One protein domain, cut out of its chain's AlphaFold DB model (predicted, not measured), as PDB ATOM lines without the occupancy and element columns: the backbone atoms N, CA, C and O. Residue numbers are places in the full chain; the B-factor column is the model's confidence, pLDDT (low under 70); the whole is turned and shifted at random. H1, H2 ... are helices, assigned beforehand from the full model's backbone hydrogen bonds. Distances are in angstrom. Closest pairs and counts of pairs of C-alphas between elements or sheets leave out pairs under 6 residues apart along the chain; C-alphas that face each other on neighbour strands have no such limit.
ATOM      1  N   TRP A   4     109.168 137.765 146.172       40.41
ATOM      2  CA  TRP A   4     109.513 137.968 144.762       40.41
ATOM      3  C   TRP A   4     110.345 136.833 144.145       40.41
ATOM      4  O   TRP A   4     110.415 136.741 142.922       40.41
ATOM      5  N   SER A   5     110.949 135.940 144.941       42.72
ATOM      6  CA  SER A   5     111.742 134.823 144.402       42.72
ATOM      7  C   SER A   5     110.883 133.765 143.706       42.72
ATOM      8  O   SER A   5     111.293 133.261 142.668       42.72
ATOM      9  N   THR A   6     109.652 133.515 144.163       49.19
ATOM     10  CA  THR A   6     108.715 132.616 143.461       49.19
ATOM     11  C   THR A   6     108.338 133.170 142.080       49.19
ATOM     12  O   THR A   6     108.164 132.426 141.118       49.19
ATOM     13  N   PHE A   7     108.287 134.499 141.946       51.91
ATOM     14  CA  PHE A   7     108.049 135.169 140.668       51.91
ATOM     15  C   PHE A   7     109.268 135.113 139.736       51.91
ATOM     16  O   PHE A   7     109.101 135.034 138.520       51.91
ATOM     17  N   ALA A   8     110.485 135.118 140.288       46.69
ATOM     18  CA  ALA A   8     111.707 134.908 139.515       46.69
ATOM     19  C   ALA A   8     111.748 133.495 138.910       46.69
ATOM     20  O   ALA A   8     112.065 133.362 137.730       46.69
ATOM     21  N   SER A   9     111.331 132.472 139.663       45.62
ATOM     22  CA  SER A   9     111.217 131.093 139.166       45.62
ATOM     23  C   SER A   9     110.188 130.961 138.033       45.62
ATOM     24  O   SER A   9     110.480 130.355 137.007       45.62
ATOM     25  N   LEU A  10     109.017 131.600 138.153       43.38
ATOM     26  CA  LEU A  10     107.979 131.577 137.106       43.38
ATOM     27  C   LEU A  10     108.354 132.398 135.861       43.38
ATOM     28  O   LEU A  10     108.038 132.002 134.739       43.38
ATOM     29  N   ARG A  11     109.082 133.510 136.034       51.88
ATOM     30  CA  ARG A  11     109.662 134.270 134.914       51.88
ATOM     31  C   ARG A  11     110.757 133.498 134.188       51.88
ATOM     32  O   ARG A  11     110.847 133.624 132.971       51.88
ATOM     33  N   HIS A  12     111.572 132.730 134.910       42.84
ATOM     34  CA  HIS A  12     112.604 131.876 134.317       42.84
ATOM     35  C   HIS A  12     111.989 130.782 133.429       42.84
ATOM     36  O   HIS A  12     112.554 130.440 132.398       42.84
ATOM     37  N   LEU A  13     110.779 130.324 133.770       50.12
ATOM     38  CA  LEU A  13     109.969 129.392 132.977       50.12
ATOM     39  C   LEU A  13     109.144 130.064 131.853       50.12
ATOM     40  O   LEU A  13     108.325 129.409 131.219       50.12
ATOM     41  N   GLY A  14     109.331 131.364 131.588       38.91
ATOM     42  CA  GLY A  14     108.701 132.059 130.456       38.91
ATOM     43  C   GLY A  14     107.248 132.508 130.666       38.91
ATOM     44  O   GLY A  14     106.668 133.123 129.770       38.91
ATOM     45  N   TYR A  15     106.660 132.292 131.847       41.56
ATOM     46  CA  TYR A  15     105.297 132.738 132.145       41.56
ATOM     47  C   TYR A  15     105.263 134.248 132.430       41.56
ATOM     48  O   TYR A  15     105.477 134.716 133.552       41.56
ATOM     49  N   ARG A  16     104.982 135.042 131.391       46.09
ATOM     50  CA  ARG A  16     104.572 136.450 131.510       46.09
ATOM     51  C   ARG A  16     103.057 136.531 131.426       46.09
ATOM     52  O   ARG A  16     102.502 136.660 130.344       46.09
ATOM     53  N   SER A  17     102.382 136.454 132.562       47.56
ATOM     54  CA  SER A  17     100.933 136.645 132.581       47.56
ATOM     55  C   SER A  17     100.609 138.057 133.055       47.56
ATOM     56  O   SER A  17     100.755 138.362 134.239       47.56
ATOM     57  N   ASP A  18     100.137 138.901 132.133       49.09
ATOM     58  CA  ASP A  18      99.483 140.182 132.455       49.09
ATOM     59  C   ASP A  18      98.247 139.972 133.348       49.09
ATOM     60  O   ASP A  18      97.886 140.833 134.146       49.09
ATOM     61  N   ASN A  19      97.643 138.779 133.296       56.03
ATOM     62  CA  ASN A  19      96.511 138.383 134.123       56.03
ATOM     63  C   ASN A  19      96.950 137.393 135.220       56.03
ATOM     64  O   ASN A  19      96.820 136.176 135.090       56.03
ATOM     65  N   ARG A  20      97.539 137.924 136.302       66.31
ATOM     66  CA  ARG A  20      98.142 137.146 137.412       66.31
ATOM     67  C   ARG A  20      97.156 136.255 138.170       66.31
ATOM     68  O   ARG A  20      97.575 135.299 138.814       66.31
ATOM     69  N   TYR A  21      95.862 136.524 138.035       65.94
ATOM     70  CA  TYR A  21      94.802 135.656 138.531       65.94
ATOM     71  C   TYR A  21      94.862 134.257 137.895       65.94
ATOM     72  O   TYR A  21      94.770 133.257 138.603       65.94
ATOM     73  N   LEU A  22      95.128 134.175 136.585       65.81
ATOM     74  CA  LEU A  22      95.261 132.898 135.874       65.81
ATOM     75  C   LEU A  22      96.463 132.087 136.379       65.81
ATOM     76  O   LEU A  22      96.369 130.873 136.518       65.81
ATOM     77  N   VAL A  23      97.568 132.752 136.732       69.56
ATOM     78  CA  VAL A  23      98.761 132.089 137.297       69.56
ATOM     79  C   VAL A  23      98.435 131.430 138.633       69.56
ATOM     80  O   VAL A  23      98.849 130.301 138.885       69.56
ATOM     81  N   PHE A  24      97.666 132.111 139.483       72.19
ATOM     82  CA  PHE A  24      97.238 131.558 140.765       72.19
ATOM     83  C   PHE A  24      96.235 130.415 140.598       72.19
ATOM     84  O   PHE A  24      96.318 129.435 141.334       72.19
ATOM     85  N   GLN A  25      95.358 130.477 139.593       74.75
ATOM     86  CA  GLN A  25      94.484 129.355 139.246       74.75
ATOM     87  C   GLN A  25      95.271 128.137 138.748       74.75
ATOM     88  O   GLN A  25      94.925 127.009 139.090       74.75
ATOM     89  N   CYS A  26      96.363 128.336 138.005       74.62
ATOM     90  CA  CYS A  26      97.216 127.230 137.577       74.62
ATOM     91  C   CYS A  26      97.852 126.482 138.759       74.62
ATOM     92  O   CYS A  26      98.023 125.272 138.650       74.62
ATOM     93  N   LEU A  27      98.122 127.142 139.897       72.50
ATOM     94  CA  LEU A  27      98.650 126.474 141.102       72.50
ATOM     95  C   LEU A  27      97.713 125.381 141.629       72.50
ATOM     96  O   LEU A  27      98.182 124.401 142.203       72.50
ATOM     97  N   GLN A  28      96.405 125.524 141.414       77.19
ATOM     98  CA  GLN A  28      95.439 124.487 141.769       77.19
ATOM     99  C   GLN A  28      95.626 123.221 140.930       77.19
ATOM    100  O   GLN A  28      95.402 122.126 141.423       77.19
ATOM    101  N   HIS A  29      96.042 123.358 139.674       72.38
ATOM    102  CA  HIS A  29      96.203 122.224 138.765       72.38
ATOM    103  C   HIS A  29      97.622 121.649 138.768       72.38
ATOM    104  O   HIS A  29      97.792 120.481 138.440       72.38
ATOM    105  N   THR A  30      98.636 122.443 139.122       74.25
ATOM    106  CA  THR A  30     100.041 122.007 139.118       74.25
ATOM    107  C   THR A  30     100.545 121.550 140.481       74.25
ATOM    108  O   THR A  30     101.395 120.669 140.535       74.25
ATOM    109  N   LEU A  31     100.041 122.139 141.570       72.62
ATOM    110  CA  LEU A  31     100.469 121.850 142.947       72.62
ATOM    111  C   LEU A  31      99.334 121.283 143.814       72.62
ATOM    112  O   LEU A  31      99.488 121.220 145.030       72.62
ATOM    113  N   ASP A  32      98.180 120.970 143.214       78.31
ATOM    114  CA  ASP A  32      96.935 120.608 143.914       78.31
ATOM    115  C   ASP A  32      96.548 121.612 145.021       78.31
ATOM    116  O   ASP A  32      95.983 121.281 146.064       78.31
ATOM    117  N   LEU A  33      96.900 122.889 144.821       79.44
ATOM    118  CA  LEU A  33      96.714 123.915 145.838       79.44
ATOM    119  C   LEU A  33      95.225 124.305 145.934       79.44
ATOM    120  O   LEU A  33      94.667 124.826 144.962       79.44
ATOM    121  N   PRO A  34      94.568 124.163 147.103       85.88
ATOM    122  CA  PRO A  34      93.153 124.484 147.238       85.88
ATOM    123  C   PRO A  34      92.837 125.936 146.885       85.88
ATOM    124  O   PRO A  34      93.604 126.856 147.189       85.88
ATOM    125  N   SER A  35      91.642 126.164 146.335       82.12
ATOM    126  CA  SER A  35      91.244 127.494 145.865       82.12
ATOM    127  C   SER A  35      91.245 128.579 146.936       82.12
ATOM    128  O   SER A  35      91.577 129.730 146.660       82.12
ATOM    129  N   ALA A  36      90.964 128.209 148.185       86.12
ATOM    130  CA  ALA A  36      91.066 129.111 149.325       86.12
ATOM    131  C   ALA A  36      92.486 129.677 149.516       86.12
ATOM    132  O   ALA A  36      92.632 130.829 149.917       86.12
ATOM    133  N   LYS A  37      93.530 128.902 149.199       83.88
ATOM    134  CA  LYS A  37      94.925 129.285 149.442       83.88
ATOM    135  C   LYS A  37      95.460 130.206 148.355       83.88
ATOM    136  O   LYS A  37      96.027 131.249 148.669       83.88
ATOM    137  N   TRP A  38      95.222 129.899 147.079       82.25
ATOM    138  CA  TRP A  38      95.676 130.791 146.007       82.25
ATOM    139  C   TRP A  38      94.908 132.124 145.988       82.25
ATOM    140  O   TRP A  38      95.466 133.148 145.594       82.25
ATOM    141  N   ARG A  39      93.673 132.166 146.511       86.38
ATOM    142  CA  ARG A  39      92.922 133.419 146.722       86.38
ATOM    143  C   ARG A  39      93.603 134.375 147.703       86.38
ATOM    144  O   ARG A  39      93.502 135.583 147.512       86.38
ATOM    145  N   ILE A  40      94.334 133.866 148.698       85.44
ATOM    146  CA  ILE A  40      95.119 134.700 149.627       85.44
ATOM    147  C   ILE A  40      96.253 135.412 148.872       85.44
ATOM    148  O   ILE A  40      96.505 136.595 149.112       85.44
ATOM    149  N   LEU A  41      96.892 134.731 147.912       82.31
ATOM    150  CA  LEU A  41      97.916 135.327 147.043       82.31
ATOM    151  C   LEU A  41      97.322 136.441 146.165       82.31
ATOM    152  O   LEU A  41      97.913 137.517 146.056       82.31
ATOM    153  N   ASP A  42      96.138 136.211 145.584       84.19
ATOM    154  CA  ASP A  42      95.429 137.213 144.776       84.19
ATOM    155  C   ASP A  42      95.010 138.432 145.613       84.19
ATOM    156  O   ASP A  42      95.243 139.577 145.224       84.19
ATOM    157  N   GLN A  43      94.460 138.207 146.807       83.25
ATOM    158  CA  GLN A  43      94.029 139.276 147.707       83.25
ATOM    159  C   GLN A  43      95.205 140.139 148.178       83.25
ATOM    160  O   GLN A  43      95.123 141.370 148.135       83.25
ATOM    161  N   ALA A  44      96.321 139.515 148.568       81.38
ATOM    162  CA  ALA A  44      97.543 140.229 148.923       81.38
ATOM    163  C   ALA A  44      98.080 141.059 147.747       81.38
ATOM    164  O   ALA A  44      98.500 142.204 147.926       81.38
ATOM    165  N   HIS A  45      98.023 140.511 146.531       79.88
ATOM    166  CA  HIS A  45      98.440 141.217 145.327       79.88
ATOM    167  C   HIS A  45      97.551 142.434 145.028       79.88
ATOM    168  O   HIS A  45      98.075 143.518 144.766       79.88
ATOM    169  N   ARG A  46      96.222 142.295 145.127       78.12
ATOM    170  CA  ARG A  46      95.282 143.416 144.955       78.12
ATOM    171  C   ARG A  46      95.506 144.513 145.992       78.12
ATOM    172  O   ARG A  46      95.571 145.674 145.606       78.12
ATOM    173  N   LYS A  47      95.686 144.157 147.271       76.19
ATOM    174  CA  LYS A  47      95.981 145.130 148.338       76.19
ATOM    175  C   LYS A  47      97.290 145.879 148.084       76.19
ATOM    176  O   LYS A  47      97.324 147.095 148.229       76.19
ATOM    177  N   ARG A  48      98.348 145.182 147.653       73.00
ATOM    178  CA  ARG A  48      99.625 145.816 147.290       73.00
ATOM    179  C   ARG A  48      99.463 146.792 146.125       73.00
ATOM    180  O   ARG A  48      99.989 147.893 146.196       73.00
ATOM    181  N   ASN A  49      98.728 146.402 145.083       73.62
ATOM    182  CA  ASN A  49      98.468 147.284 143.949       73.62
ATOM    183  C   ASN A  49      97.660 148.513 144.390       73.62
ATOM    184  O   ASN A  49      98.040 149.628 144.069       73.62
ATOM    185  N   LEU A  50      96.593 148.332 145.173       71.62
ATOM    186  CA  LEU A  50      95.788 149.443 145.682       71.62
ATOM    187  C   LEU A  50      96.624 150.415 146.527       71.62
ATOM    188  O   LEU A  50      96.524 151.619 146.340       71.62
ATOM    189  N   ALA A  51      97.509 149.900 147.383       72.88
ATOM    190  CA  ALA A  51      98.449 150.711 148.151       72.88
ATOM    191  C   ALA A  51      99.448 151.484 147.265       72.88
ATOM    192  O   ALA A  51      99.756 152.634 147.561       72.88
ATOM    193  N   GLU A  52      99.940 150.880 146.173       66.25
ATOM    194  CA  GLU A  52     100.800 151.558 145.187       66.25
ATOM    195  C   GLU A  52     100.054 152.687 144.445       66.25
ATOM    196  O   GLU A  52     100.675 153.690 144.101       66.25
ATOM    197  N   TYR A  53      98.741 152.545 144.221       61.09
ATOM    198  CA  TYR A  53      97.921 153.527 143.496       61.09
ATOM    199  C   TYR A  53      97.316 154.625 144.384       61.09
ATOM    200  O   TYR A  53      97.260 155.776 143.957       61.09
ATOM    201  N   GLU A  54      96.869 154.301 145.599       68.44
ATOM    202  CA  GLU A  54      96.158 155.234 146.491       68.44
ATOM    203  C   GLU A  54      97.013 155.733 147.667       68.44
ATOM    204  O   GLU A  54      96.592 156.615 148.411       68.44
ATOM    205  N   GLY A  55      98.223 155.194 147.857       65.12
ATOM    206  CA  GLY A  55      99.172 155.640 148.885       65.12
ATOM    207  C   GLY A  55      98.790 155.295 150.331       65.12
ATOM    208  O   GLY A  55      99.584 155.532 151.240       65.12
ATOM    209  N   PHE A  56      97.611 154.711 150.564       58.31
ATOM    210  CA  PHE A  56      97.170 154.251 151.879       58.31
ATOM    211  C   PHE A  56      97.449 152.755 152.044       58.31
ATOM    212  O   PHE A  56      96.928 151.921 151.301       58.31
ATOM    213  N   ILE A  57      98.280 152.405 153.028       63.16
ATOM    214  CA  ILE A  57      98.642 151.014 153.305       63.16
ATOM    215  C   ILE A  57      97.915 150.538 154.563       63.16
ATOM    216  O   ILE A  57      98.418 150.680 155.674       63.16
ATOM    217  N   ASP A  58      96.750 149.922 154.376       67.50
ATOM    218  CA  ASP A  58      96.097 149.128 155.419       67.50
ATOM    219  C   ASP A  58      96.647 147.691 155.396       67.50
ATOM    220  O   ASP A  58      96.157 146.805 154.670       67.50
ATOM    221  N   VAL A  59      97.744 147.491 156.136       67.38
ATOM    222  CA  VAL A  59      98.386 146.183 156.305       67.38
ATOM    223  C   VAL A  59      97.615 145.382 157.341       67.38
ATOM    224  O   VAL A  59      97.747 145.588 158.542       67.38
ATOM    225  N   ASP A  60      96.860 144.405 156.860       80.06
ATOM    226  CA  ASP A  60      96.237 143.408 157.718       80.06
ATOM    227  C   ASP A  60      97.284 142.350 158.108       80.06
ATOM    228  O   ASP A  60      97.701 141.529 157.284       80.06
ATOM    229  N   GLU A  61      97.733 142.373 159.365       79.94
ATOM    230  CA  GLU A  61      98.717 141.418 159.893       79.94
ATOM    231  C   GLU A  61      98.251 139.960 159.764       79.94
ATOM    232  O   GLU A  61      99.067 139.065 159.519       79.94
ATOM    233  N   SER A  62      96.942 139.706 159.852       84.31
ATOM    234  CA  SER A  62      96.371 138.365 159.694       84.31
ATOM    235  C   SER A  62      96.463 137.881 158.243       84.31
ATOM    236  O   SER A  62      96.784 136.711 157.988       84.31
ATOM    237  N   LEU A  63      96.281 138.794 157.281       80.00
ATOM    238  CA  LEU A  63      96.485 138.518 155.863       80.00
ATOM    239  C   LEU A  63      97.961 138.243 155.577       80.00
ATOM    240  O   LEU A  63      98.271 137.295 154.858       80.00
ATOM    241  N   VAL A  64      98.876 139.022 156.160       81.75
ATOM    242  CA  VAL A  64     100.324 138.809 155.998       81.75
ATOM    243  C   VAL A  64     100.747 137.461 156.585       81.75
ATOM    244  O   VAL A  64     101.470 136.712 155.927       81.75
ATOM    245  N   ALA A  65     100.265 137.102 157.776       84.25
ATOM    246  CA  ALA A  65     100.545 135.802 158.384       84.25
ATOM    247  C   ALA A  65     100.024 134.641 157.518       84.25
ATOM    248  O   ALA A  65     100.728 133.652 157.302       84.25
ATOM    249  N   SER A  66      98.814 134.782 156.972       83.81
ATOM    250  CA  SER A  66      98.215 133.797 156.065       83.81
ATOM    251  C   SER A  66      98.993 133.690 154.753       83.81
ATOM    252  O   SER A  66      99.260 132.588 154.279       83.81
ATOM    253  N   LEU A  67      99.426 134.825 154.201       83.25
ATOM    254  CA  LEU A  67     100.238 134.898 152.990       83.25
ATOM    255  C   LEU A  67     101.568 134.163 153.161       83.25
ATOM    256  O   LEU A  67     101.942 133.367 152.303       83.25
ATOM    257  N   VAL A  68     102.265 134.390 154.278       84.38
ATOM    258  CA  VAL A  68     103.533 133.712 154.584       84.38
ATOM    259  C   VAL A  68     103.338 132.199 154.663       84.38
ATOM    260  O   VAL A  68     104.117 131.465 154.057       84.38
ATOM    261  N   ARG A  69     102.282 131.727 155.343       85.81
ATOM    262  CA  ARG A  69     101.965 130.290 155.429       85.81
ATOM    263  C   ARG A  69     101.731 129.678 154.049       85.81
ATOM    264  O   ARG A  69     102.349 128.672 153.723       85.81
ATOM    265  N   VAL A  70     100.901 130.315 153.219       83.88
ATOM    266  CA  VAL A  70     100.618 129.829 151.857       83.88
ATOM    267  C   VAL A  70     101.879 129.831 150.990       83.88
ATOM    268  O   VAL A  70     102.116 128.880 150.251       83.88
ATOM    269  N   CYS A  71     102.717 130.868 151.078       82.44
ATOM    270  CA  CYS A  71     103.981 130.904 150.342       82.44
ATOM    271  C   CYS A  71     104.927 129.771 150.752       82.44
ATOM    272  O   CYS A  71     105.605 129.216 149.889       82.44
ATOM    273  N   GLU A  72     104.974 129.427 152.037       83.69
ATOM    274  CA  GLU A  72     105.820 128.345 152.537       83.69
ATOM    275  C   GLU A  72     105.325 126.972 152.072       83.69
ATOM    276  O   GLU A  72     106.122 126.149 151.625       83.69
ATOM    277  N   GLU A  73     104.012 126.747 152.074       84.12
ATOM    278  CA  GLU A  73     103.419 125.528 151.515       84.12
ATOM    279  C   GLU A  73     103.713 125.383 150.017       84.12
ATOM    280  O   GLU A  73     104.151 124.323 149.574       84.12
ATOM    281  N   VAL A  74     103.550 126.461 149.240       81.12
ATOM    282  CA  VAL A  74     103.896 126.472 147.809       81.12
ATOM    283  C   VAL A  74     105.383 126.182 147.610       81.12
ATOM    284  O   VAL A  74     105.744 125.418 146.719       81.12
ATOM    285  N   ARG A  75     106.258 126.756 148.444       79.69
ATOM    286  CA  ARG A  75     107.705 126.508 148.388       79.69
ATOM    287  C   ARG A  75     108.028 125.032 148.619       79.69
ATOM    288  O   ARG A  75     108.867 124.488 147.904       79.69
ATOM    289  N   MET A  76     107.385 124.403 149.600       81.56
ATOM    290  CA  MET A  76     107.570 122.982 149.900       81.56
ATOM    291  C   MET A  76     107.055 122.091 148.766       81.56
ATOM    292  O   MET A  76     107.797 121.226 148.312       81.56
ATOM    293  N   ALA A  77     105.859 122.366 148.239       80.00
ATOM    294  CA  ALA A  77     105.283 121.612 147.123       80.00
ATOM    295  C   ALA A  77     106.137 121.710 145.843       80.00
ATOM    296  O   ALA A  77     106.385 120.714 145.168       80.00
ATOM    297  N   VAL A  78     106.646 122.905 145.521       79.00
ATOM    298  CA  VAL A  78     107.553 123.100 144.375       79.00
ATOM    299  C   VAL A  78     108.867 122.346 144.576       79.00
ATOM    300  O   VAL A  78     109.393 121.766 143.625       79.00
ATOM    301  N   ARG A  79     109.405 122.348 145.799       79.56
ATOM    302  CA  ARG A  79     110.629 121.614 146.124       79.56
ATOM    303  C   ARG A  79     110.444 120.112 145.920       79.56
ATOM    304  O   ARG A  79     111.268 119.513 145.244       79.56
ATOM    305  N   GLU A  80     109.354 119.549 146.428       78.62
ATOM    306  CA  GLU A  80     109.022 118.131 146.264       78.62
ATOM    307  C   GLU A  80     108.863 117.745 144.787       78.62
ATOM    308  O   GLU A  80     109.437 116.758 144.337       78.62
ATOM    309  N   LEU A  81     108.176 118.564 143.986       75.81
ATOM    310  CA  LEU A  81     108.065 118.334 142.540       75.81
ATOM    311  C   LEU A  81     109.407 118.405 141.804       75.81
ATOM    312  O   LEU A  81     109.602 117.693 140.823       75.81
ATOM    313  N   THR A  82     110.321 119.264 142.254       71.31
ATOM    314  CA  THR A  82     111.646 119.408 141.633       71.31
ATOM    315  C   THR A  82     112.587 118.275 142.055       71.31
ATOM    316  O   THR A  82     113.381 117.814 141.243       71.31
ATOM    317  N   GLU A  83     112.489 117.806 143.302       66.88
ATOM    318  CA  GLU A  83     113.284 116.690 143.834       66.88
ATOM    319  C   GLU A  83     112.807 115.326 143.301       66.88
ATOM    320  O   GLU A  83     113.634 114.447 143.095       66.88
ATOM    321  N   ASN A  84     111.515 115.165 142.993       58.91
ATOM    322  CA  ASN A  84     110.962 113.951 142.373       58.91
ATOM    323  C   ASN A  84     111.176 113.872 140.846       58.91
ATOM    324  O   ASN A  84     110.860 112.853 140.232       58.91
ATOM    325  N   GLY A  85     111.648 114.952 140.217       52.28
ATOM    326  CA  GLY A  85     111.906 115.032 138.775       52.28
ATOM    327  C   GLY A  85     113.351 114.725 138.361       52.28
ATOM    328  O   GLY A  85     113.683 114.928 137.194       52.28
TER     329      GLY A  85
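AT A GLANCE: This is residues 4 to 85 of the 86 residues of an uncharacterized protein of Marinobacter subterrani (UniProt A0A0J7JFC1). Two long helices, H3 and H4, cross as a lopsided X, meeting through the first part of H4 and the first half of H3. The shorter H2 folds against the beginning of H3 as a helical hairpin, and H1 lies to one side, near H4 but packed on no helix. The printed part has 82 residues with four named helices, in the order H1, H2, H3, H4, and no named strand; its class is all helix. It is compact, with a radius of gyration of the C-alphas of 13.5 A, yet elongated in outline, spanning 44 by 26 by 20 A.

IN THESE COORDINATES: H1 is residues 4 to 12, 12.5 A long, beginning at C-alpha 4 (109.513, 137.968, 144.762). H2 is residues 20 to 30, 15.4 A. H3 is residues 35 to 54, 28.2 A, beginning at C-alpha 35 (91.244, 127.494, 145.865). H4, the longest, is residues 61 to 83, 32.9 A, ending at C-alpha 83 (113.284, 116.690, 143.834).

HOW THE PARTS SIT: H1 is close to but not clearly touching H4, with the closest C-alphas, those of Thr 6 and Arg 75, 7.9 A apart. H1 is apart from H2 and H3. H2 and H3 form a helical hairpin and touch, at a shallow tilt of 17 degrees, opposite ways; the closest C-alphas are those of Phe 24 and Trp 38, 5.5 A apart, and H3 takes part with residues 35 to 42 alone. H3 and H4 touch at a steep tilt of 55 degrees, opposite ways, through residues 37 to 44 and 63 to 70 alone; the closest C-alphas, those of Ile 40 and Leu 67, are 6.1 A apart. H2 and H4 are apart. Each O i to N i+4 pair is within hydrogen-bond range in H1 and H4, against 5 of 7 in H2 and 14 of 16 in H3.

THE WHOLE: The C-alphas farthest apart, those of Glu 54 and Asn 84, are 44.0 A apart. The printed part has no cut; the link from H2 to H3 is tight, and those from H1 to H2 and from H3 to H4 are short. The mean pLDDT of the printed part is 70.4, with values under 70 at residues 4 to 23, 52 to 59 and 83 to 85.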